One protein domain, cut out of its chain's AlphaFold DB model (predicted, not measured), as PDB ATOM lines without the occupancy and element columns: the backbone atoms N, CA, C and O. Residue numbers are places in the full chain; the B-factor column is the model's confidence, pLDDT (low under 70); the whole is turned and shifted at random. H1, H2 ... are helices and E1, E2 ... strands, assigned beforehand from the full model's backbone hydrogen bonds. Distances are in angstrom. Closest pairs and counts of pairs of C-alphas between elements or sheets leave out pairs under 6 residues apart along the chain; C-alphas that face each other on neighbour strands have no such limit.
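What this domain is: This is residues 114 to 258 of the 824 residues of a protein of Dictyostelium purpureum (UniProt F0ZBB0). One long helix, H1, runs like a beam between two lobes. Beside its residues 120 to 132 lies a lobe made of the small twisted sheet E1 E2 E3 with H5 and H6, and towards its other end H2, H3 and H4 form a second, helical lobe, with H4 packed across H1. The printed part has 145 residues, with six named helices and three named strands in the order H1 H2 H3 H4 H5 E1 E2 E3 H6; the sheet's order is E1 - E2 - E3, antiparallel throughout, and the class is mostly helix. The whole is loose, with a radius of gyration of the C-alphas of 19.1 A, and elongated, spanning 61 by 37 by 28 A.

How they stand to each other: The sheet is made of E1, residues 212 to 218, E2, residues 225 to 233, and E3, residues 236 to 239. It is a meander, each strand the antiparallel neighbour of the one before, with E1 and E3 as edge strands. E1 and E2 form a hairpin, where N 215 and O 228 are 2.9 A apart, within hydrogen-bond range. E2 and E3 form another, with N 231 and O 238 within range at 2.9 A. The sheet is only just strongly twisted, its C-alphas lying up to 4.5 A off their best plane. H1, residues 120 to 145, is on one face of the sheet, making two layers, helix and sheet. Its height over the sheet is 9.7 A; it lies over E2 and runs slantwise to the strands, at 46 degrees to E2 on the local plane. The closest C-alphas of H1 and E2 are those of Glu 125 and Phe 227, 6.4 A apart. H5, residues 197 to 207, is also on the sheet, over E1 at a height of 8.0 A, and runs along the strands, at 19 degrees to E1 on the local plane. H1 is the hub, touching three other helices. With residues 127 to 131 alone it touches H5, at a steep tilt of 49 degrees, opposite ways, the closest C-alphas being Phe 128 and Pro 197, 6.4 A apart. With residues 120 to 124 alone it touches H6, residues 247 to 258, at a shallow tilt of 30 degrees, the same way; the C-alphas of Pro 120 and Gly 254 are closest, at 4.6 A. With residues 135 to 142 alone it touches H4, residues 180 to 192, only just about perpendicular at 73 degrees, closest at the C-alphas of Lys 139 and Leu 184, 6.1 A. H4, with residues 183 to 187 alone, touches H2, residues 148 to 157, about perpendicular at 74 degrees; the closest C-alphas, of Leu 150 and Tyr 187, are 6.8 A apart. H2 touches H3, residues 165 to 175, about perpendicular at 89 degrees, closest at the C-alphas of Phe 151 and Phe 171, 6.9 A. H4 and H5 are apart. In H1, H2, H3, H4, H5 and H6 every O i to N i+4 pair is within hydrogen-bond range.

Where its parts are: E2 measures 23.7 A from first to last C-alpha and E1 18.6 A. H1 begins at C-alpha 120, (292.994, 287.062, 211.558), and measures 37.4 A to C-alpha 145, (266.943, 261.164, 204.384). H4 measures 17.0 A, and H6 16.5 A, ending at C-alpha 258, (295.443, 279.898, 208.496).

The domain as a whole: The C-alphas farthest apart, of Leu 165 and Ser 247, are 60.8 A from each other. The printed part has no cut and no long link. Mean pLDDT of the printed part is 83.9; residues 114 to 118 and 219 to 224 are under 70.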
ATOM      1  N   LYS A 114     288.772 289.184 199.053       38.84
ATOM      2  CA  LYS A 114     287.546 289.927 199.448       38.84
ATOM      3  C   LYS A 114     287.390 290.167 200.941       38.84
ATOM      4  O   LYS A 114     286.720 291.128 201.313       38.84
ATOM      5  N   ASP A 115     287.965 289.300 201.755       43.72
ATOM      6  CA  ASP A 115     287.998 289.497 203.191       43.72
ATOM      7  C   ASP A 115     289.210 290.365 203.493       43.72
ATOM      8  O   ASP A 115     290.228 290.274 202.809       43.72
ATOM      9  N   ASP A 116     289.106 291.247 204.478       48.84
ATOM     10  CA  ASP A 116     290.275 291.958 204.976       48.84
ATOM     11  C   ASP A 116     291.193 290.913 205.633       48.84
ATOM     12  O   ASP A 116     291.089 290.659 206.833       48.84
ATOM     13  N   ILE A 117     292.041 290.247 204.827       49.91
ATOM     14  CA  ILE A 117     293.027 289.231 205.256       49.91
ATOM     15  C   ILE A 117     293.930 289.818 206.346       49.91
ATOM     16  O   ILE A 117     294.559 289.091 207.109       49.91
ATOM     17  N   ASN A 118     293.988 291.145 206.448       54.38
ATOM     18  CA  ASN A 118     294.723 291.845 207.489       54.38
ATOM     19  C   ASN A 118     294.131 291.618 208.892       54.38
ATOM     20  O   ASN A 118     294.788 291.935 209.877       54.38
ATOM     21  N   SER A 119     292.927 291.042 209.012       75.88
ATOM     22  CA  SER A 119     292.344 290.653 210.294       75.88
ATOM     23  C   SER A 119     292.239 289.128 210.418       75.88
ATOM     24  O   SER A 119     291.293 288.528 209.911       75.88
ATOM     25  N   PRO A 120     293.139 288.469 211.169       75.56
ATOM     26  CA  PRO A 120     292.994 287.062 211.558       75.56
ATOM     27  C   PRO A 120     291.607 286.687 212.091       75.56
ATOM     28  O   PRO A 120     291.139 285.564 211.914       75.56
ATOM     29  N   ILE A 121     290.944 287.647 212.737       78.81
ATOM     30  CA  ILE A 121     289.631 287.467 213.345       78.81
ATOM     31  C   ILE A 121     288.539 287.359 212.280       78.81
ATOM     32  O   ILE A 121     287.685 286.491 212.415       78.81
ATOM     33  N   SER A 122     288.596 288.142 211.197       80.62
ATOM     34  CA  SER A 122     287.609 288.043 210.109       80.62
ATOM     35  C   SER A 122     287.695 286.684 209.402       80.62
ATOM     36  O   SER A 122     286.673 286.061 209.110       80.62
ATOM     37  N   ILE A 123     288.916 286.172 209.203       81.44
ATOM     38  CA  ILE A 123     289.159 284.841 208.633       81.44
ATOM     39  C   ILE A 123     288.523 283.770 209.523       81.44
ATOM     40  O   ILE A 123     287.806 282.901 209.027       81.44
ATOM     41  N   LEU A 124     288.742 283.846 210.838       84.44
ATOM     42  CA  LEU A 124     288.157 282.903 211.791       84.44
ATOM     43  C   LEU A 124     286.635 282.997 211.850       84.44
ATOM     44  O   LEU A 124     285.969 281.967 211.807       84.44
ATOM     45  N   GLU A 125     286.066 284.200 211.859       83.75
ATOM     46  CA  GLU A 125     284.617 284.398 211.783       83.75
ATOM     47  C   GLU A 125     284.022 283.747 210.529       83.75
ATOM     48  O   GLU A 125     282.996 283.065 210.610       83.75
ATOM     49  N   ASN A 126     284.691 283.878 209.383       82.62
ATOM     50  CA  ASN A 126     284.276 283.229 208.144       82.62
ATOM     51  C   ASN A 126     284.391 281.703 208.217       82.62
ATOM     52  O   ASN A 126     283.477 281.002 207.782       82.62
ATOM     53  N   VAL A 127     285.467 281.170 208.802       83.50
ATOM     54  CA  VAL A 127     285.606 279.728 209.067       83.50
ATOM     55  C   VAL A 127     284.461 279.232 209.955       83.50
ATOM     56  O   VAL A 127     283.845 278.207 209.657       83.50
ATOM     57  N   PHE A 128     284.128 279.969 211.015       87.44
ATOM     58  CA  PHE A 128     283.064 279.600 211.947       87.44
ATOM     59  C   PHE A 128     281.692 279.644 211.283       87.44
ATOM     60  O   PHE A 128     280.893 278.721 211.447       87.44
ATOM     61  N   LYS A 129     281.429 280.676 210.481       84.25
ATOM     62  CA  LYS A 129     280.196 280.795 209.705       84.25
ATOM     63  C   LYS A 129     280.061 279.664 208.687       84.25
ATOM     64  O   LYS A 129     279.017 279.022 208.641       84.25
ATOM     65  N   ASN A 130     281.124 279.358 207.944       81.62
ATOM     66  CA  ASN A 130     281.134 278.252 206.985       81.62
ATOM     67  C   ASN A 130     280.877 276.899 207.662       81.62
ATOM     68  O   ASN A 130     280.199 276.045 207.089       81.62
ATOM     69  N   HIS A 131     281.391 276.706 208.879       83.19
ATOM     70  CA  HIS A 131     281.093 275.524 209.684       83.19
ATOM     71  C   HIS A 131     279.610 275.462 210.071       83.19
ATOM     72  O   HIS A 131     278.967 274.435 209.863       83.19
ATOM     73  N   LEU A 132     279.041 276.558 210.583       85.12
ATOM     74  CA  LEU A 132     277.621 276.619 210.938       85.12
ATOM     75  C   LEU A 132     276.710 276.364 209.731       85.12
ATOM     76  O   LEU A 132     275.744 275.608 209.845       85.12
ATOM     77  N   ASP A 133     277.043 276.934 208.572       83.25
ATOM     78  CA  ASP A 133     276.308 276.720 207.324       83.25
ATOM     79  C   ASP A 133     276.360 275.241 206.898       83.25
ATOM     80  O   ASP A 133     275.344 274.670 206.497       83.25
ATOM     81  N   GLN A 134     277.507 274.571 207.055       79.56
ATOM     82  CA  GLN A 134     277.633 273.133 206.784       79.56
ATOM     83  C   GLN A 134     276.828 272.272 207.743       79.56
ATOM     84  O   GLN A 134     276.122 271.367 207.296       79.56
ATOM     85  N   VAL A 135     276.893 272.559 209.042       83.94
ATOM     86  CA  VAL A 135     276.076 271.864 210.040       83.94
ATOM     87  C   VAL A 135     274.595 272.028 209.692       83.94
ATOM     88  O   VAL A 135     273.855 271.048 209.701       83.94
ATOM     89  N   ALA A 136     274.156 273.224 209.285       85.38
ATOM     90  CA  ALA A 136     272.782 273.460 208.845       85.38
ATOM     91  C   ALA A 136     272.407 272.652 207.585       85.38
ATOM     92  O   ALA A 136     271.321 272.068 207.525       85.38
ATOM     93  N   VAL A 137     273.298 272.563 206.591       84.44
ATOM     94  CA  VAL A 137     273.091 271.734 205.389       84.44
ATOM     95  C   VAL A 137     272.996 270.249 205.748       84.44
ATOM     96  O   VAL A 137     272.085 269.567 205.273       84.44
ATOM     97  N   LEU A 138     273.883 269.749 206.612       82.81
ATOM     98  CA  LEU A 138     273.879 268.359 207.072       82.81
ATOM     99  C   LEU A 138     272.614 268.030 207.864       82.81
ATOM    100  O   LEU A 138     271.978 267.017 207.587       82.81
ATOM    101  N   LYS A 139     272.185 268.911 208.773       86.31
ATOM    102  CA  LYS A 139     270.901 268.777 209.478       86.31
ATOM    103  C   LYS A 139     269.741 268.628 208.506       86.31
ATOM    104  O   LYS A 139     268.952 267.697 208.634       86.31
ATOM    105  N   ASN A 140     269.648 269.517 207.517       85.75
ATOM    106  CA  ASN A 140     268.579 269.469 206.520       85.75
ATOM    107  C   ASN A 140     268.629 268.176 205.698       85.75
ATOM    108  O   ASN A 140     267.590 267.560 205.460       85.75
ATOM    109  N   LYS A 141     269.834 267.727 205.323       85.81
ATOM    110  CA  LYS A 141     270.033 266.449 204.639       85.81
ATOM    111  C   LYS A 141     269.530 265.289 205.501       85.81
ATOM    112  O   LYS A 141     268.650 264.567 205.043       85.81
ATOM    113  N   PHE A 142     269.990 265.161 206.744       85.50
ATOM    114  CA  PHE A 142     269.600 264.065 207.639       85.50
ATOM    115  C   PHE A 142     268.113 264.073 208.002       85.50
ATOM    116  O   PHE A 142     267.503 263.006 208.063       85.50
ATOM    117  N   LYS A 143     267.496 265.254 208.155       85.56
ATOM    118  CA  LYS A 143     266.035 265.377 208.301       85.56
ATOM    119  C   LYS A 143     265.283 264.845 207.083       85.56
ATOM    120  O   LYS A 143     264.207 264.280 207.235       85.56
ATOM    121  N   SER A 144     265.830 265.031 205.880       82.12
ATOM    122  CA  SER A 144     265.184 264.584 204.640       82.12
ATOM    123  C   SER A 144     265.413 263.103 204.324       82.12
ATOM    124  O   SER A 144     264.553 262.479 203.705       82.12
ATOM    125  N   THR A 145     266.550 262.535 204.739       82.25
ATOM    126  CA  THR A 145     266.943 261.164 204.384       82.25
ATOM    127  C   THR A 145     266.665 260.128 205.468       82.25
ATOM    128  O   THR A 145     266.617 258.949 205.129       82.25
ATOM    129  N   TYR A 146     266.459 260.534 206.730       77.50
ATOM    130  CA  TYR A 146     266.229 259.634 207.871       77.50
ATOM    131  C   TYR A 146     267.242 258.479 207.928       77.50
ATOM    132  O   TYR A 146     266.874 257.305 207.914       77.50
ATOM    133  N   GLU A 147     268.536 258.810 207.940       77.06
ATOM    134  CA  GLU A 147     269.595 257.796 207.928       77.06
ATOM    135  C   GLU A 147     269.473 256.808 209.098       77.06
ATOM    136  O   GLU A 147     269.220 257.198 210.237       77.06
ATOM    137  N   ILE A 148     269.705 255.519 208.819       84.31
ATOM    138  CA  ILE A 148     269.600 254.432 209.810       84.31
ATOM    139  C   ILE A 148     270.507 254.700 211.022       84.31
ATOM    140  O   ILE A 148     270.070 254.527 212.157       84.31
ATOM    141  N   GLY A 149     271.722 255.212 210.794       85.25
ATOM    142  CA  GLY A 149     272.653 255.552 211.874       85.25
ATOM    143  C   GLY A 149     272.127 256.638 212.822       85.25
ATOM    144  O   GLY A 149     272.397 256.590 214.020       85.25
ATOM    145  N   LEU A 150     271.310 257.576 212.328       87.88
ATOM    146  CA  LEU A 150     270.682 258.597 213.168       87.88
ATOM    147  C   LEU A 150     269.587 257.999 214.063       87.88
ATOM    148  O   LEU A 150     269.426 258.423 215.208       87.88
ATOM    149  N   PHE A 151     268.849 257.003 213.564       90.81
ATOM    150  CA  PHE A 151     267.863 256.285 214.369       90.81
ATOM    151  C   PHE A 151     268.533 255.470 215.480       90.81
ATOM    152  O   PHE A 151     268.118 255.554 216.632       90.81
ATOM    153  N   GLU A 152     269.605 254.740 215.165       91.25
ATOM    154  CA  GLU A 152     270.385 254.001 216.168       91.25
ATOM    155  C   GLU A 152     270.949 254.941 217.242       91.25
ATOM    156  O   GLU A 152     270.834 254.665 218.436       91.25
ATOM    157  N   PHE A 153     271.462 256.105 216.831       91.50
ATOM    158  CA  PHE A 153     271.943 257.131 217.754       91.50
ATOM    159  C   PHE A 153     270.835 257.716 218.640       91.50
ATOM    160  O   PHE A 153     271.047 257.965 219.826       91.50
ATOM    161  N   TYR A 154     269.632 257.911 218.095       93.19
ATOM    162  CA  TYR A 154     268.472 258.319 218.884       93.19
ATOM    163  C   TYR A 154     268.133 257.288 219.967       93.19
ATOM    164  O   TYR A 154     267.930 257.668 221.121       93.19
ATOM    165  N   LEU A 155     268.095 255.997 219.617       92.25
ATOM    166  CA  LEU A 155     267.823 254.927 220.581       92.25
ATOM    167  C   LEU A 155     268.873 254.904 221.694       92.25
ATOM    168  O   LEU A 155     268.506 254.824 222.865       92.25
ATOM    169  N   GLU A 156     270.151 255.057 221.334       92.56
ATOM    170  CA  GLU A 156     271.274 255.156 222.273       92.56
ATOM    171  C   GLU A 156     271.071 256.317 223.265       92.56
ATOM    172  O   GLU A 156     271.078 256.106 224.479       92.56
ATOM    173  N   LYS A 157     270.807 257.536 222.770       92.75
ATOM    174  CA  LYS A 157     270.623 258.729 223.621       92.75
ATOM    175  C   LYS A 157     269.378 258.663 224.502       92.75
ATOM    176  O   LYS A 157     269.384 259.220 225.597       92.75
ATOM    177  N   GLN A 158     268.325 257.992 224.044       92.31
ATOM    178  CA  GLN A 158     267.094 257.800 224.814       92.31
ATOM    179  C   GLN A 158     267.125 256.551 225.704       92.31
ATOM    180  O   GLN A 158     266.153 256.301 226.415       92.31
ATOM    181  N   GLN A 159     268.215 255.772 225.676       93.19
ATOM    182  CA  GLN A 159     268.356 254.505 226.404       93.19
ATOM    183  C   GLN A 159     267.208 253.524 226.102       93.19
ATOM    184  O   GLN A 159     266.689 252.843 226.987       93.19
ATOM    185  N   LEU A 160     266.776 253.476 224.839       91.38
ATOM    186  CA  LEU A 160     265.712 252.591 224.375       91.38
ATOM    187  C   LEU A 160     266.314 251.323 223.772       91.38
ATOM    188  O   LEU A 160     267.174 251.386 222.896       91.38
ATOM    189  N   GLU A 161     265.821 250.161 224.191       89.00
ATOM    190  CA  GLU A 161     266.251 248.881 223.631       89.00
ATOM    191  C   GLU A 161     265.407 248.483 222.410       89.00
ATOM    192  O   GLU A 161     264.172 248.508 222.435       89.00
ATOM    193  N   GLY A 162     266.094 248.054 221.349       81.56
ATOM    194  CA  GLY A 162     265.506 247.352 220.211       81.56
ATOM    195  C   GLY A 162     264.782 248.216 219.168       81.56
ATOM    196  O   GLY A 162     264.185 249.262 219.439       81.56
ATOM    197  N   ASN A 163     264.773 247.699 217.938       84.94
ATOM    198  CA  ASN A 163     264.075 248.279 216.790       84.94
ATOM    199  C   ASN A 163     262.590 247.878 216.802       84.94
ATOM    200  O   ASN A 163     262.142 247.066 215.993       84.94
ATOM    201  N   SER A 164     261.825 248.407 217.760       91.25
ATOM    202  CA  SER A 164     260.369 248.224 217.796       91.25
ATOM    203  C   SER A 164     259.652 249.240 216.898       91.25
ATOM    204  O   SER A 164     260.106 250.374 216.737       91.25
ATOM    205  N   LEU A 165     258.489 248.859 216.358       88.69
ATOM    206  CA  LEU A 165     257.644 249.757 215.560       88.69
ATOM    207  C   LEU A 165     257.256 251.029 216.338       88.69
ATOM    208  O   LEU A 165     257.153 252.108 215.753       88.69
ATOM    209  N   ASP A 166     257.072 250.911 217.654       92.50
ATOM    210  CA  ASP A 166     256.756 252.041 218.527       92.50
ATOM    211  C   ASP A 166     257.941 252.999 218.672       92.50
ATOM    212  O   ASP A 166     257.753 254.213 218.609       92.50
ATOM    213  N   ASN A 167     259.167 252.481 218.799       91.81
ATOM    214  CA  ASN A 167     260.371 253.313 218.843       91.81
ATOM    215  C   ASN A 167     260.600 254.036 217.509       91.81
ATOM    216  O   ASN A 167     260.950 255.215 217.503       91.81
ATOM    217  N   THR A 168     260.331 253.374 216.380       90.62
ATOM    218  CA  THR A 168     260.388 254.005 215.055       90.62
ATOM    219  C   THR A 168     259.378 255.149 214.926       90.62
ATOM    220  O   THR A 168     259.736 256.224 214.452       90.62
ATOM    221  N   LYS A 169     258.133 254.969 215.392       91.56
ATOM    222  CA  LYS A 169     257.134 256.055 215.410       91.56
ATOM    223  C   LYS A 169     257.578 257.225 216.289       91.56
ATOM    224  O   LYS A 169     257.582 258.356 215.815       91.56
ATOM    225  N   LYS A 170     258.035 256.946 217.517       92.88
ATOM    226  CA  LYS A 170     258.568 257.967 218.436       92.88
ATOM    227  C   LYS A 170     259.722 258.754 217.818       92.88
ATOM    228  O   LYS A 170     259.785 259.966 217.990       92.88
ATOM    229  N   PHE A 171     260.605 258.086 217.075       92.81
ATOM    230  CA  PHE A 171     261.690 258.748 216.361       92.81
ATOM    231  C   PHE A 171     261.182 259.686 215.264       92.81
ATOM    232  O   PHE A 171     261.624 260.827 215.204       92.81
ATOM    233  N   PHE A 172     260.240 259.256 214.421       90.44
ATOM    234  CA  PHE A 172     259.672 260.135 213.393       90.44
ATOM    235  C   PHE A 172     258.949 261.343 214.002       90.44
ATOM    236  O   PHE A 172     259.125 262.465 213.527       90.44
ATOM    237  N   ASP A 173     258.191 261.139 215.080       91.06
ATOM    238  CA  ASP A 173     257.539 262.228 215.811       91.06
ATOM    239  C   ASP A 173     258.578 263.197 216.399       91.06
ATOM    240  O   ASP A 173     258.444 264.417 216.280       91.06
ATOM    241  N   PHE A 174     259.665 262.661 216.962       91.62
ATOM    242  CA  PHE A 174     260.785 263.444 217.476       91.62
ATOM    243  C   PHE A 174     261.494 264.238 216.370       91.62
ATOM    244  O   PHE A 174     261.737 265.433 216.545       91.62
ATOM    245  N   MET A 175     261.777 263.625 215.219       88.88
ATOM    246  CA  MET A 175     262.448 264.266 214.080       88.88
ATOM    247  C   MET A 175     261.636 265.414 213.472       88.88
ATOM    248  O   MET A 175     262.213 266.370 212.957       88.88
ATOM    249  N   ASN A 176     260.308 265.360 213.583       86.19
ATOM    250  CA  ASN A 176     259.415 266.444 213.172       86.19
ATOM    251  C   ASN A 176     259.275 267.556 214.228       86.19
ATOM    252  O   ASN A 176     258.695 268.608 213.949       86.19
ATOM    253  N   SER A 177     259.802 267.357 215.437       88.06
ATOM    254  CA  SER A 177     259.802 268.367 216.494       88.06
ATOM    255  C   SER A 177     260.968 269.353 216.342       88.06
ATOM    256  O   SER A 177     262.006 269.040 215.749       88.06
ATOM    257  N   LYS A 178     260.840 270.546 216.942       79.19
ATOM    258  CA  LYS A 178     261.943 271.524 217.033       79.19
ATOM    259  C   LYS A 178     263.144 271.000 217.833       79.19
ATOM    260  O   LYS A 178     264.259 271.443 217.597       79.19
ATOM    261  N   SER A 179     262.926 270.042 218.732       84.06
ATOM    262  CA  SER A 179     263.969 269.446 219.574       84.06
ATOM    263  C   SER A 179     264.902 268.498 218.812       84.06
ATOM    264  O   SER A 179     265.929 268.093 219.347       84.06
ATOM    265  N   SER A 180     264.587 268.159 217.555       86.88
ATOM    266  CA  SER A 180     265.445 267.309 216.717       86.88
ATOM    267  C   SER A 180     266.803 267.933 216.390       86.88
ATOM    268  O   SER A 180     267.759 267.203 216.131       86.88
ATOM    269  N   ASP A 181     266.912 269.266 216.424       87.12
ATOM    270  CA  ASP A 181     268.143 269.966 216.059       87.12
ATOM    271  C   ASP A 181     269.305 269.666 217.010       87.12
ATOM    272  O   ASP A 181     270.424 269.515 216.529       87.12
ATOM    273  N   GLU A 182     269.052 269.517 218.312       88.38
ATOM    274  CA  GLU A 182     270.086 269.189 219.307       88.38
ATOM    275  C   GLU A 182     270.624 267.764 219.122       88.38
ATOM    276  O   GLU A 182     271.835 267.537 219.169       88.38
ATOM    277  N   LEU A 183     269.739 266.799 218.842       89.50
ATOM    278  CA  LEU A 183     270.154 265.428 218.539       89.50
ATOM    279  C   LEU A 183     270.981 265.387 217.251       89.50
ATOM    280  O   LEU A 183     271.991 264.693 217.196       89.50
ATOM    281  N   LEU A 184     270.564 266.128 216.222       88.75
ATOM    282  CA  LEU A 184     271.287 266.194 214.957       88.75
ATOM    283  C   LEU A 184     272.659 266.854 215.105       88.75
ATOM    284  O   LEU A 184     273.610 266.362 214.508       88.75
ATOM    285  N   GLU A 185     272.785 267.931 215.890       87.12
ATOM    286  CA  GLU A 185     274.101 268.504 216.224       87.12
ATOM    287  C   GLU A 185     274.973 267.474 216.931       87.12
ATOM    288  O   GLU A 185     276.099 267.244 216.497       87.12
ATOM    289  N   SER A 186     274.426 266.794 217.942       88.31
ATOM    290  CA  SER A 186     275.152 265.761 218.687       88.31
ATOM    291  C   SER A 186     275.574 264.601 217.778       88.31
ATOM    292  O   SER A 186     276.690 264.111 217.881       88.31
ATOM    293  N   TYR A 187     274.720 264.185 216.837       86.75
ATOM    294  CA  TYR A 187     275.041 263.139 215.864       86.75
ATOM    295  C   TYR A 187     276.159 263.574 214.912       86.75
ATOM    296  O   TYR A 187     277.099 262.820 214.674       86.75
ATOM    297  N   ILE A 188     276.077 264.802 214.389       84.69
ATOM    298  CA  ILE A 188     277.104 265.382 213.516       84.69
ATOM    299  C   ILE A 188     278.445 265.464 214.255       84.69
ATOM    300  O   ILE A 188     279.471 265.077 213.704       84.69
ATOM    301  N   GLN A 189     278.446 265.916 215.505       80.88
ATOM    302  CA  GLN A 189     279.665 266.033 216.300       80.88
ATOM    303  C   GLN A 189     280.241 264.661 216.675       80.88
ATOM    304  O   GLN A 189     281.416 264.412 216.433       80.88
ATOM    305  N   GLU A 190     279.428 263.754 217.225       84.06
ATOM    306  CA  GLU A 190     279.909 262.488 217.796       84.06
ATOM    307  C   GLU A 190     280.180 261.405 216.749       84.06
ATOM    308  O   GLU A 190     281.108 260.614 216.911       84.06
ATOM    309  N   LYS A 191     279.364 261.319 215.690       83.38
ATOM    310  CA  LYS A 191     279.474 260.234 214.699       83.38
ATOM    311  C   LYS A 191     280.205 260.654 213.427       83.38
ATOM    312  O   LYS A 191     280.767 259.786 212.765       83.38
ATOM    313  N   LEU A 192     280.217 261.947 213.084       75.88
ATOM    314  CA  LEU A 192     280.974 262.459 211.928       75.88
ATOM    315  C   LEU A 192     282.284 263.151 212.322       75.88
ATOM    316  O   LEU A 192     282.989 263.616 211.430       75.88
ATOM    317  N   ASP A 193     282.598 263.228 213.621       74.62
ATOM    318  CA  ASP A 193     283.799 263.886 214.160       74.62
ATOM    319  C   ASP A 193     283.949 265.348 213.682       74.62
ATOM    320  O   ASP A 193     285.041 265.893 213.508       74.62
ATOM    321  N   LEU A 194     282.814 266.013 213.433       77.12
ATOM    322  CA  LEU A 194     282.762 267.410 213.007       77.12
ATOM    323  C   LEU A 194     282.730 268.324 214.231       77.12
ATOM    324  O   LEU A 194     281.716 268.952 214.541       77.12
ATOM    325  N   LYS A 195     283.866 268.394 214.927       80.25
ATOM    326  CA  LYS A 195     284.066 269.324 216.040       80.25
ATOM    327  C   LYS A 195     283.966 270.775 215.569       80.25
ATOM    328  O   LYS A 195     284.412 271.124 214.472       80.25
ATOM    329  N   ALA A 196     283.401 271.631 216.414       85.75
ATOM    330  CA  ALA A 196     283.324 273.043 216.103       85.75
ATOM    331  C   ALA A 196     284.726 273.687 216.112       85.75
ATOM    332  O   ALA A 196     285.468 273.544 217.088       85.75
ATOM    333  N   PRO A 197     285.101 274.450 215.071       87.62
ATOM    334  CA  PRO A 197     286.440 275.027 214.955       87.62
ATOM    335  C   PRO A 197     286.767 276.004 216.090       87.62
ATOM    336  O   PRO A 197     287.905 276.051 216.542       87.62
ATOM    337  N   TRP A 198     285.782 276.754 216.599       90.19
ATOM    338  CA  TRP A 198     286.007 277.660 217.730       90.19
ATOM    339  C   TRP A 198     286.290 276.910 219.037       90.19
ATOM    340  O   TRP A 198     287.056 277.412 219.848       90.19
ATOM    341  N   GLU A 199     285.726 275.719 219.252       89.38
ATOM    342  CA  GLU A 199     286.029 274.900 220.436       89.38
ATOM    343  C   GLU A 199     287.464 274.392 220.382       89.38
ATOM    344  O   GLU A 199     288.196 274.501 221.359       89.38
ATOM    345  N   GLU A 200     287.892 273.899 219.220       88.88
ATOM    346  CA  GLU A 200     289.265 273.442 219.026       88.88
ATOM    347  C   GLU A 200     290.273 274.593 219.166       88.88
ATOM    348  O   GLU A 200     291.298 274.441 219.826       88.88
ATOM    349  N   ILE A 201     289.966 275.774 218.622       90.88
ATOM    350  CA  ILE A 201     290.783 276.977 218.833       90.88
ATOM    351  C   ILE A 201     290.843 277.343 220.311       90.88
ATOM    352  O   ILE A 201     291.925 277.631 220.812       90.88
ATOM    353  N   ASN A 202     289.713 277.317 221.018       92.69
ATOM    354  CA  ASN A 202     289.676 277.632 222.443       92.69
ATOM    355  C   ASN A 202     290.532 276.664 223.258       92.69
ATOM    356  O   ASN A 202     291.266 277.111 224.132       92.69
ATOM    357  N   GLU A 203     290.503 275.372 222.935       91.94
ATOM    358  CA  GLU A 203     291.366 274.375 223.571       91.94
ATOM    359  C   GLU A 203     292.850 274.637 223.310       91.94
ATOM    360  O   GLU A 203     293.670 274.469 224.211       91.94
ATOM    361  N   ILE A 204     293.216 275.045 222.091       91.75
ATOM    362  CA  ILE A 204     294.603 275.403 221.762       91.75
ATOM    363  C   ILE A 204     295.018 276.656 222.544       91.75
ATOM    364  O   ILE A 204     296.069 276.668 223.186       91.75
ATOM    365  N   LEU A 205     294.183 277.697 222.536       92.00
ATOM    366  CA  LEU A 205     294.429 278.943 223.257       92.00
ATOM    367  C   LEU A 205     294.582 278.698 224.765       92.00
ATOM    368  O   LEU A 205     295.559 279.147 225.364       92.00
ATOM    369  N   GLU A 206     293.676 277.930 225.367       92.88
ATOM    370  CA  GLU A 206     293.717 277.575 226.786       92.88
ATOM    371  C   GLU A 206     294.976 276.768 227.129       92.88
ATOM    372  O   GLU A 206     295.691 277.103 228.076       92.88
ATOM    373  N   ARG A 207     295.312 275.754 226.320       93.50
ATOM    374  CA  ARG A 207     296.488 274.899 226.541       93.50
ATOM    375  C   ARG A 207     297.801 275.681 226.523       93.50
ATOM    376  O   ARG A 207     298.705 275.357 227.289       93.50
ATOM    377  N   HIS A 208     297.903 276.703 225.676       90.31
ATOM    378  CA  HIS A 208     299.079 277.577 225.602       90.31
ATOM    379  C   HIS A 208     298.972 278.818 226.507       90.31
ATOM    380  O   HIS A 208     299.796 279.730 226.415       90.31
ATOM    381  N   GLY A 209     297.998 278.850 227.423       90.69
ATOM    382  CA  GLY A 209     297.889 279.868 228.468       90.69
ATOM    383  C   GLY A 209     297.451 281.245 227.970       90.69
ATOM    384  O   GLY A 209     297.760 282.252 228.613       90.69
ATOM    385  N   PHE A 210     296.760 281.319 226.832       90.81
ATOM    386  CA  PHE A 210     296.079 282.541 226.415       90.81
ATOM    387  C   PHE A 210     294.841 282.757 227.289       90.81
ATOM    388  O   PHE A 210     294.107 281.831 227.615       90.81
ATOM    389  N   GLN A 211     294.607 284.005 227.692       90.94
ATOM    390  CA  GLN A 211     293.521 284.359 228.618       90.94
ATOM    391  C   GLN A 211     292.205 284.689 227.906       90.94
ATOM    392  O   GLN A 211     291.295 285.252 228.517       90.94
ATOM    393  N   TYR A 212     292.125 284.407 226.610       91.25
ATOM    394  CA  TYR A 212     290.980 284.726 225.779       91.25
ATOM    395  C   TYR A 212     290.513 283.510 224.989       91.25
ATOM    396  O   TYR A 212     291.299 282.627 224.655       91.25
ATOM    397  N   TRP A 213     289.224 283.488 224.680       92.88
ATOM    398  CA  TRP A 213     288.575 282.427 223.920       92.88
ATOM    399  C   TRP A 213     287.404 283.002 223.117       92.88
ATOM    400  O   TRP A 213     286.828 284.040 223.460       92.88
ATOM    401  N   TYR A 214     287.046 282.326 222.035       91.38
ATOM    402  CA  TYR A 214     285.885 282.644 221.223       91.38
ATOM    403  C   TYR A 214     284.605 282.170 221.897       91.38
ATOM    404  O   TYR A 214     284.465 281.003 222.267       91.38
ATOM    405  N   LYS A 215     283.632 283.070 221.995       89.62
ATOM    406  CA  LYS A 215     282.276 282.755 222.432       89.62
ATOM    407  C   LYS A 215     281.300 283.048 221.303       89.62
ATOM    408  O   LYS A 215     281.307 284.140 220.735       89.62
ATOM    409  N   ALA A 216     280.442 282.078 220.998       85.44
ATOM    410  CA  ALA A 216     279.278 282.323 220.164       85.44
ATOM    411  C   ALA A 216     278.271 283.162 220.963       85.44
ATOM    412  O   ALA A 216     277.759 282.718 221.990       85.44
ATOM    413  N   ASN A 217     277.993 284.373 220.496       80.81
ATOM    414  CA  ASN A 217     276.876 285.172 220.964       80.81
ATOM    415  C   ASN A 217     275.666 284.883 220.079       80.81
ATOM    416  O   ASN A 217     275.728 284.986 218.848       80.81
ATOM    417  N   GLU A 218     274.552 284.541 220.718       72.06
ATOM    418  CA  GLU A 218     273.257 284.512 220.054       72.06
ATOM    419  C   GLU A 218     272.913 285.945 219.646       72.06
ATOM    420  O   GLU A 218     272.771 286.836 220.487       72.06
ATOM    421  N   GLY A 219     272.867 286.203 218.337       60.00
ATOM    422  CA  GLY A 219     272.399 287.484 217.835       60.00
ATOM    423  C   GLY A 219     270.947 287.725 218.254       60.00
ATOM    424  O   GLY A 219     270.171 286.790 218.438       60.00
ATOM    425  N   SER A 220     270.549 288.996 218.337       50.25
ATOM    426  CA  SER A 220     269.155 289.395 218.592       50.25
ATOM    427  C   SER A 220     268.162 288.831 217.563       50.25
ATOM    428  O   SER A 220     266.978 288.703 217.864       50.25
ATOM    429  N   ASN A 221     268.648 288.438 216.381       55.00
ATOM    430  CA  ASN A 221     267.935 287.599 215.427       55.00
ATOM    431  C   ASN A 221     268.491 286.167 215.510       55.00
ATOM    432  O   ASN A 221     269.646 285.934 215.158       55.00
ATOM    433  N   SER A 222     267.655 285.211 215.929       53.84
ATOM    434  CA  SER A 222     268.011 283.835 216.337       53.84
ATOM    435  C   SER A 222     268.781 282.974 215.324       53.84
ATOM    436  O   SER A 222     269.158 281.853 215.649       53.84
ATOM    437  N   ASN A 223     269.000 283.451 214.098       55.72
ATOM    438  CA  ASN A 223     269.582 282.660 213.012       55.72
ATOM    439  C   ASN A 223     271.033 283.034 212.673       55.72
ATOM    440  O   ASN A 223     271.622 282.399 211.803       55.72
ATOM    441  N   THR A 224     271.628 284.032 213.333       59.31
ATOM    442  CA  THR A 224     273.040 284.394 213.128       59.31
ATOM    443  C   THR A 224     273.790 284.367 214.455       59.31
ATOM    444  O   THR A 224     273.545 285.206 215.324       59.31
ATOM    445  N   LYS A 225     274.704 283.401 214.610       73.75
ATOM    446  CA  LYS A 225     275.683 283.395 215.704       73.75
ATOM    447  C   LYS A 225     276.822 284.336 215.318       73.75
ATOM    448  O   LYS A 225     277.456 284.129 214.286       73.75
ATOM    449  N   ASN A 226     277.065 285.352 216.138       82.25
ATOM    450  CA  ASN A 226     278.247 286.201 216.008       82.25
ATOM    451  C   ASN A 226     279.306 285.683 216.973       82.25
ATOM    452  O   ASN A 226     278.990 285.376 218.121       82.25
ATOM    453  N   PHE A 227     280.552 285.590 216.532       85.31
ATOM    454  CA  PHE A 227     281.642 285.149 217.391       85.31
ATOM    455  C   PHE A 227     282.367 286.360 217.940       85.31
ATOM    456  O   PHE A 227     282.649 287.302 217.211       85.31
ATOM    457  N   VAL A 228     282.629 286.348 219.241       88.81
ATOM    458  CA  VAL A 228     283.326 287.446 219.904       88.81
ATOM    459  C   VAL A 228     284.459 286.865 220.723       88.81
ATOM    460  O   VAL A 228     284.294 285.839 221.388       88.81
ATOM    461  N   LEU A 229     285.618 287.513 220.656       90.50
ATOM    462  CA  LEU A 229     286.746 287.170 221.502       90.50
ATOM    463  C   LEU A 229     286.462 287.684 222.913       90.50
ATOM    464  O   LEU A 229     286.128 288.853 223.099       90.50
ATOM    465  N   THR A 230     286.562 286.814 223.909       91.88
ATOM    466  CA  THR A 230     286.224 287.129 225.301       91.88
ATOM    467  C   THR A 230     287.368 286.780 226.235       91.88
ATOM    468  O   THR A 230     288.085 285.821 225.980       91.88
ATOM    469  N   LYS A 231     287.540 287.552 227.312       92.62
ATOM    470  CA  LYS A 231     288.531 287.316 228.375       92.62
ATOM    471  C   LYS A 231     287.893 287.474 229.747       92.62
ATOM    472  O   LYS A 231     287.034 288.334 229.932       92.62
ATOM    473  N   GLN A 232     288.319 286.661 230.714       87.56
ATOM    474  CA  GLN A 232     287.916 286.819 232.113       87.56
ATOM    475  C   GLN A 232     288.807 287.870 232.776       87.56
ATOM    476  O   GLN A 232     290.030 287.723 232.808       87.56
ATOM    477  N   VAL A 233     288.203 288.899 233.365       86.62
ATOM    478  CA  VAL A 233     288.887 289.867 234.231       86.62
ATOM    479  C   VAL A 233     288.073 290.019 235.511       86.62
ATOM    480  O   VAL A 233     286.941 290.492 235.481       86.62
ATOM    481  N   GLY A 234     288.624 289.577 236.646       83.69
ATOM    482  CA  GLY A 234     287.956 289.691 237.949       83.69
ATOM    483  C   GLY A 234     286.619 288.935 238.046       83.69
ATOM    484  O   GLY A 234     285.718 289.386 238.744       83.69
ATOM    485  N   GLY A 235     286.469 287.821 237.319       86.56
ATOM    486  CA  GLY A 235     285.221 287.045 237.252       86.56
ATOM    487  C   GLY A 235     284.163 287.609 236.294       86.56
ATOM    488  O   GLY A 235     283.076 287.043 236.194       86.56
ATOM    489  N   LEU A 236     284.466 288.704 235.587       87.12
ATOM    490  CA  LEU A 236     283.628 289.253 234.526       87.12
ATOM    491  C   LEU A 236     284.189 288.877 233.153       87.12
ATOM    492  O   LEU A 236     285.380 289.041 232.884       87.12
ATOM    493  N   SER A 237     283.306 288.427 232.261       89.12
ATOM    494  CA  SER A 237     283.633 288.183 230.855       89.12
ATOM    495  C   SER A 237     283.555 289.499 230.086       89.12
ATOM    496  O   SER A 237     282.463 290.038 229.905       89.12
ATOM    497  N   ILE A 238     284.694 289.999 229.617       91.44
ATOM    498  CA  ILE A 238     284.772 291.188 228.762       91.44
ATOM    499  C   ILE A 238     284.990 290.780 227.307       91.44
ATOM    500  O   ILE A 238     285.724 289.829 227.032       91.44
ATOM    501  N   ASN A 239     284.363 291.499 226.377       91.69
ATOM    502  CA  ASN A 239     284.643 291.349 224.950       91.69
ATOM    503  C   ASN A 239     285.942 292.094 224.627       91.69
ATOM    504  O   ASN A 239     286.110 293.245 225.030       91.69
ATOM    505  N   ILE A 240     286.847 291.442 223.907       89.31
ATOM    506  CA  ILE A 240     288.096 292.030 223.438       89.31
ATOM    507  C   ILE A 240     287.904 292.453 221.988       89.31
ATOM    508  O   ILE A 240     287.564 291.637 221.132       89.31
ATOM    509  N   GLU A 241     288.156 293.728 221.706       86.00
ATOM    510  CA  GLU A 241     288.255 294.193 220.328       86.00
ATOM    511  C   GLU A 241     289.564 293.696 219.689       86.00
ATOM    512  O   GLU A 241     290.608 293.739 220.344       86.00
ATOM    513  N   PRO A 242     289.559 293.295 218.402       79.56
ATOM    514  CA  PRO A 242     290.759 292.894 217.657       79.56
ATOM    515  C   PRO A 242     291.974 293.815 217.837       79.56
ATOM    516  O   PRO A 242     293.110 293.354 217.933       79.56
ATOM    517  N   GLY A 243     291.734 295.129 217.888       82.31
ATOM    518  CA  GLY A 243     292.778 296.140 218.043       82.31
ATOM    519  C   GLY A 243     293.432 296.165 219.427       82.31
ATOM    520  O   GLY A 243     294.531 296.694 219.552       82.31
ATOM    521  N   ALA A 244     292.793 295.588 220.447       87.19
ATOM    522  CA  ALA A 244     293.314 295.522 221.812       87.19
ATOM    523  C   ALA A 244     294.276 294.342 222.040       87.19
ATOM    524  O   ALA A 244     294.890 294.254 223.103       87.19
ATOM    525  N   LEU A 245     294.407 293.441 221.062       87.62
ATOM    526  CA  LEU A 245     295.392 292.368 221.090       87.62
ATOM    527  C   LEU A 245     296.800 292.912 220.855       87.62
ATOM    528  O   LEU A 245     297.016 293.774 219.997       87.62
ATOM    529  N   SER A 246     297.774 292.358 221.570       87.25
ATOM    530  CA  SER A 246     299.185 292.594 221.273       87.25
ATOM    531  C   SER A 246     299.540 292.087 219.872       87.25
ATOM    532  O   SER A 246     298.893 291.186 219.331       87.25
ATOM    533  N   SER A 247     300.606 292.632 219.279       81.25
ATOM    534  CA  SER A 247     301.129 292.158 217.990       81.25
ATOM    535  C   SER A 247     301.355 290.646 217.992       81.25
ATOM    536  O   SER A 247     301.036 289.977 217.014       81.25
ATOM    537  N   GLY A 248     301.840 290.085 219.101       83.25
ATOM    538  CA  GLY A 248     302.085 288.654 219.187       83.25
ATOM    539  C   GLY A 248     300.845 287.787 219.339       83.25
ATOM    540  O   GLY A 248     300.769 286.724 218.724       83.25
ATOM    541  N   GLU A 249     299.832 288.254 220.064       88.06
ATOM    542  CA  GLU A 249     298.527 287.583 220.101       88.06
ATOM    543  C   GLU A 249     297.855 287.609 218.719       88.06
ATOM    544  O   GLU A 249     297.269 286.609 218.300       88.06
ATOM    545  N   LYS A 250     298.006 288.711 217.966       87.56
ATOM    546  CA  LYS A 250     297.551 288.802 216.569       87.56
ATOM    547  C   LYS A 250     298.279 287.802 215.665       87.56
ATOM    548  O   LYS A 250     297.609 287.129 214.886       87.56
ATOM    549  N   VAL A 251     299.607 287.655 215.785       85.75
ATOM    550  CA  VAL A 251     300.377 286.629 215.046       85.75
ATOM    551  C   VAL A 251     299.856 285.230 215.377       85.75
ATOM    552  O   VAL A 251     299.551 284.466 214.466       85.75
ATOM    553  N   ALA A 252     299.703 284.897 216.663       87.00
ATOM    554  CA  ALA A 252     299.241 283.575 217.090       87.00
ATOM    555  C   ALA A 252     297.834 283.254 216.555       87.00
ATOM    556  O   ALA A 252     297.610 282.172 216.012       87.00
ATOM    557  N   LEU A 253     296.899 284.208 216.637       89.06
ATOM    558  CA  LEU A 253     295.570 284.060 216.041       89.06
ATOM    559  C   LEU A 253     295.614 283.994 214.511       89.06
ATOM    560  O   LEU A 253     294.811 283.275 213.927       89.06
ATOM    561  N   GLY A 254     296.542 284.704 213.864       88.00
ATOM    562  CA  GLY A 254     296.791 284.629 212.421       88.00
ATOM    563  C   GLY A 254     297.251 283.250 211.972       88.00
ATOM    564  O   GLY A 254     296.741 282.713 210.995       88.00
ATOM    565  N   LEU A 255     298.155 282.630 212.725       87.81
ATOM    566  CA  LEU A 255     298.568 281.256 212.461       87.81
ATOM    567  C   LEU A 255     297.377 280.304 212.626       87.81
ATOM    568  O   LEU A 255     297.071 279.525 211.725       87.81
ATOM    569  N   LEU A 256     296.641 280.397 213.737       88.12
ATOM    570  CA  LEU A 256     295.458 279.557 213.941       88.12
ATOM    571  C   LEU A 256     294.416 279.771 212.834       88.12
ATOM    572  O   LEU A 256     293.868 278.800 212.319       88.12
ATOM    573  N   SER A 257     294.180 281.009 212.400       85.94
ATOM    574  CA  SER A 257     293.237 281.283 211.315       85.94
ATOM    575  C   SER A 257     293.633 280.585 210.019       85.94
ATOM    576  O   SER A 257     292.786 279.938 209.403       85.94
ATOM    577  N   GLN A 258     294.917 280.612 209.657       83.69
ATOM    578  CA  GLN A 258     295.443 279.898 208.496       83.69
ATOM    579  C   GLN A 258     295.271 278.384 208.638       83.69
ATOM    580  O   GLN A 258     294.780 277.742 207.710       83.69
TER     581      GLN A 258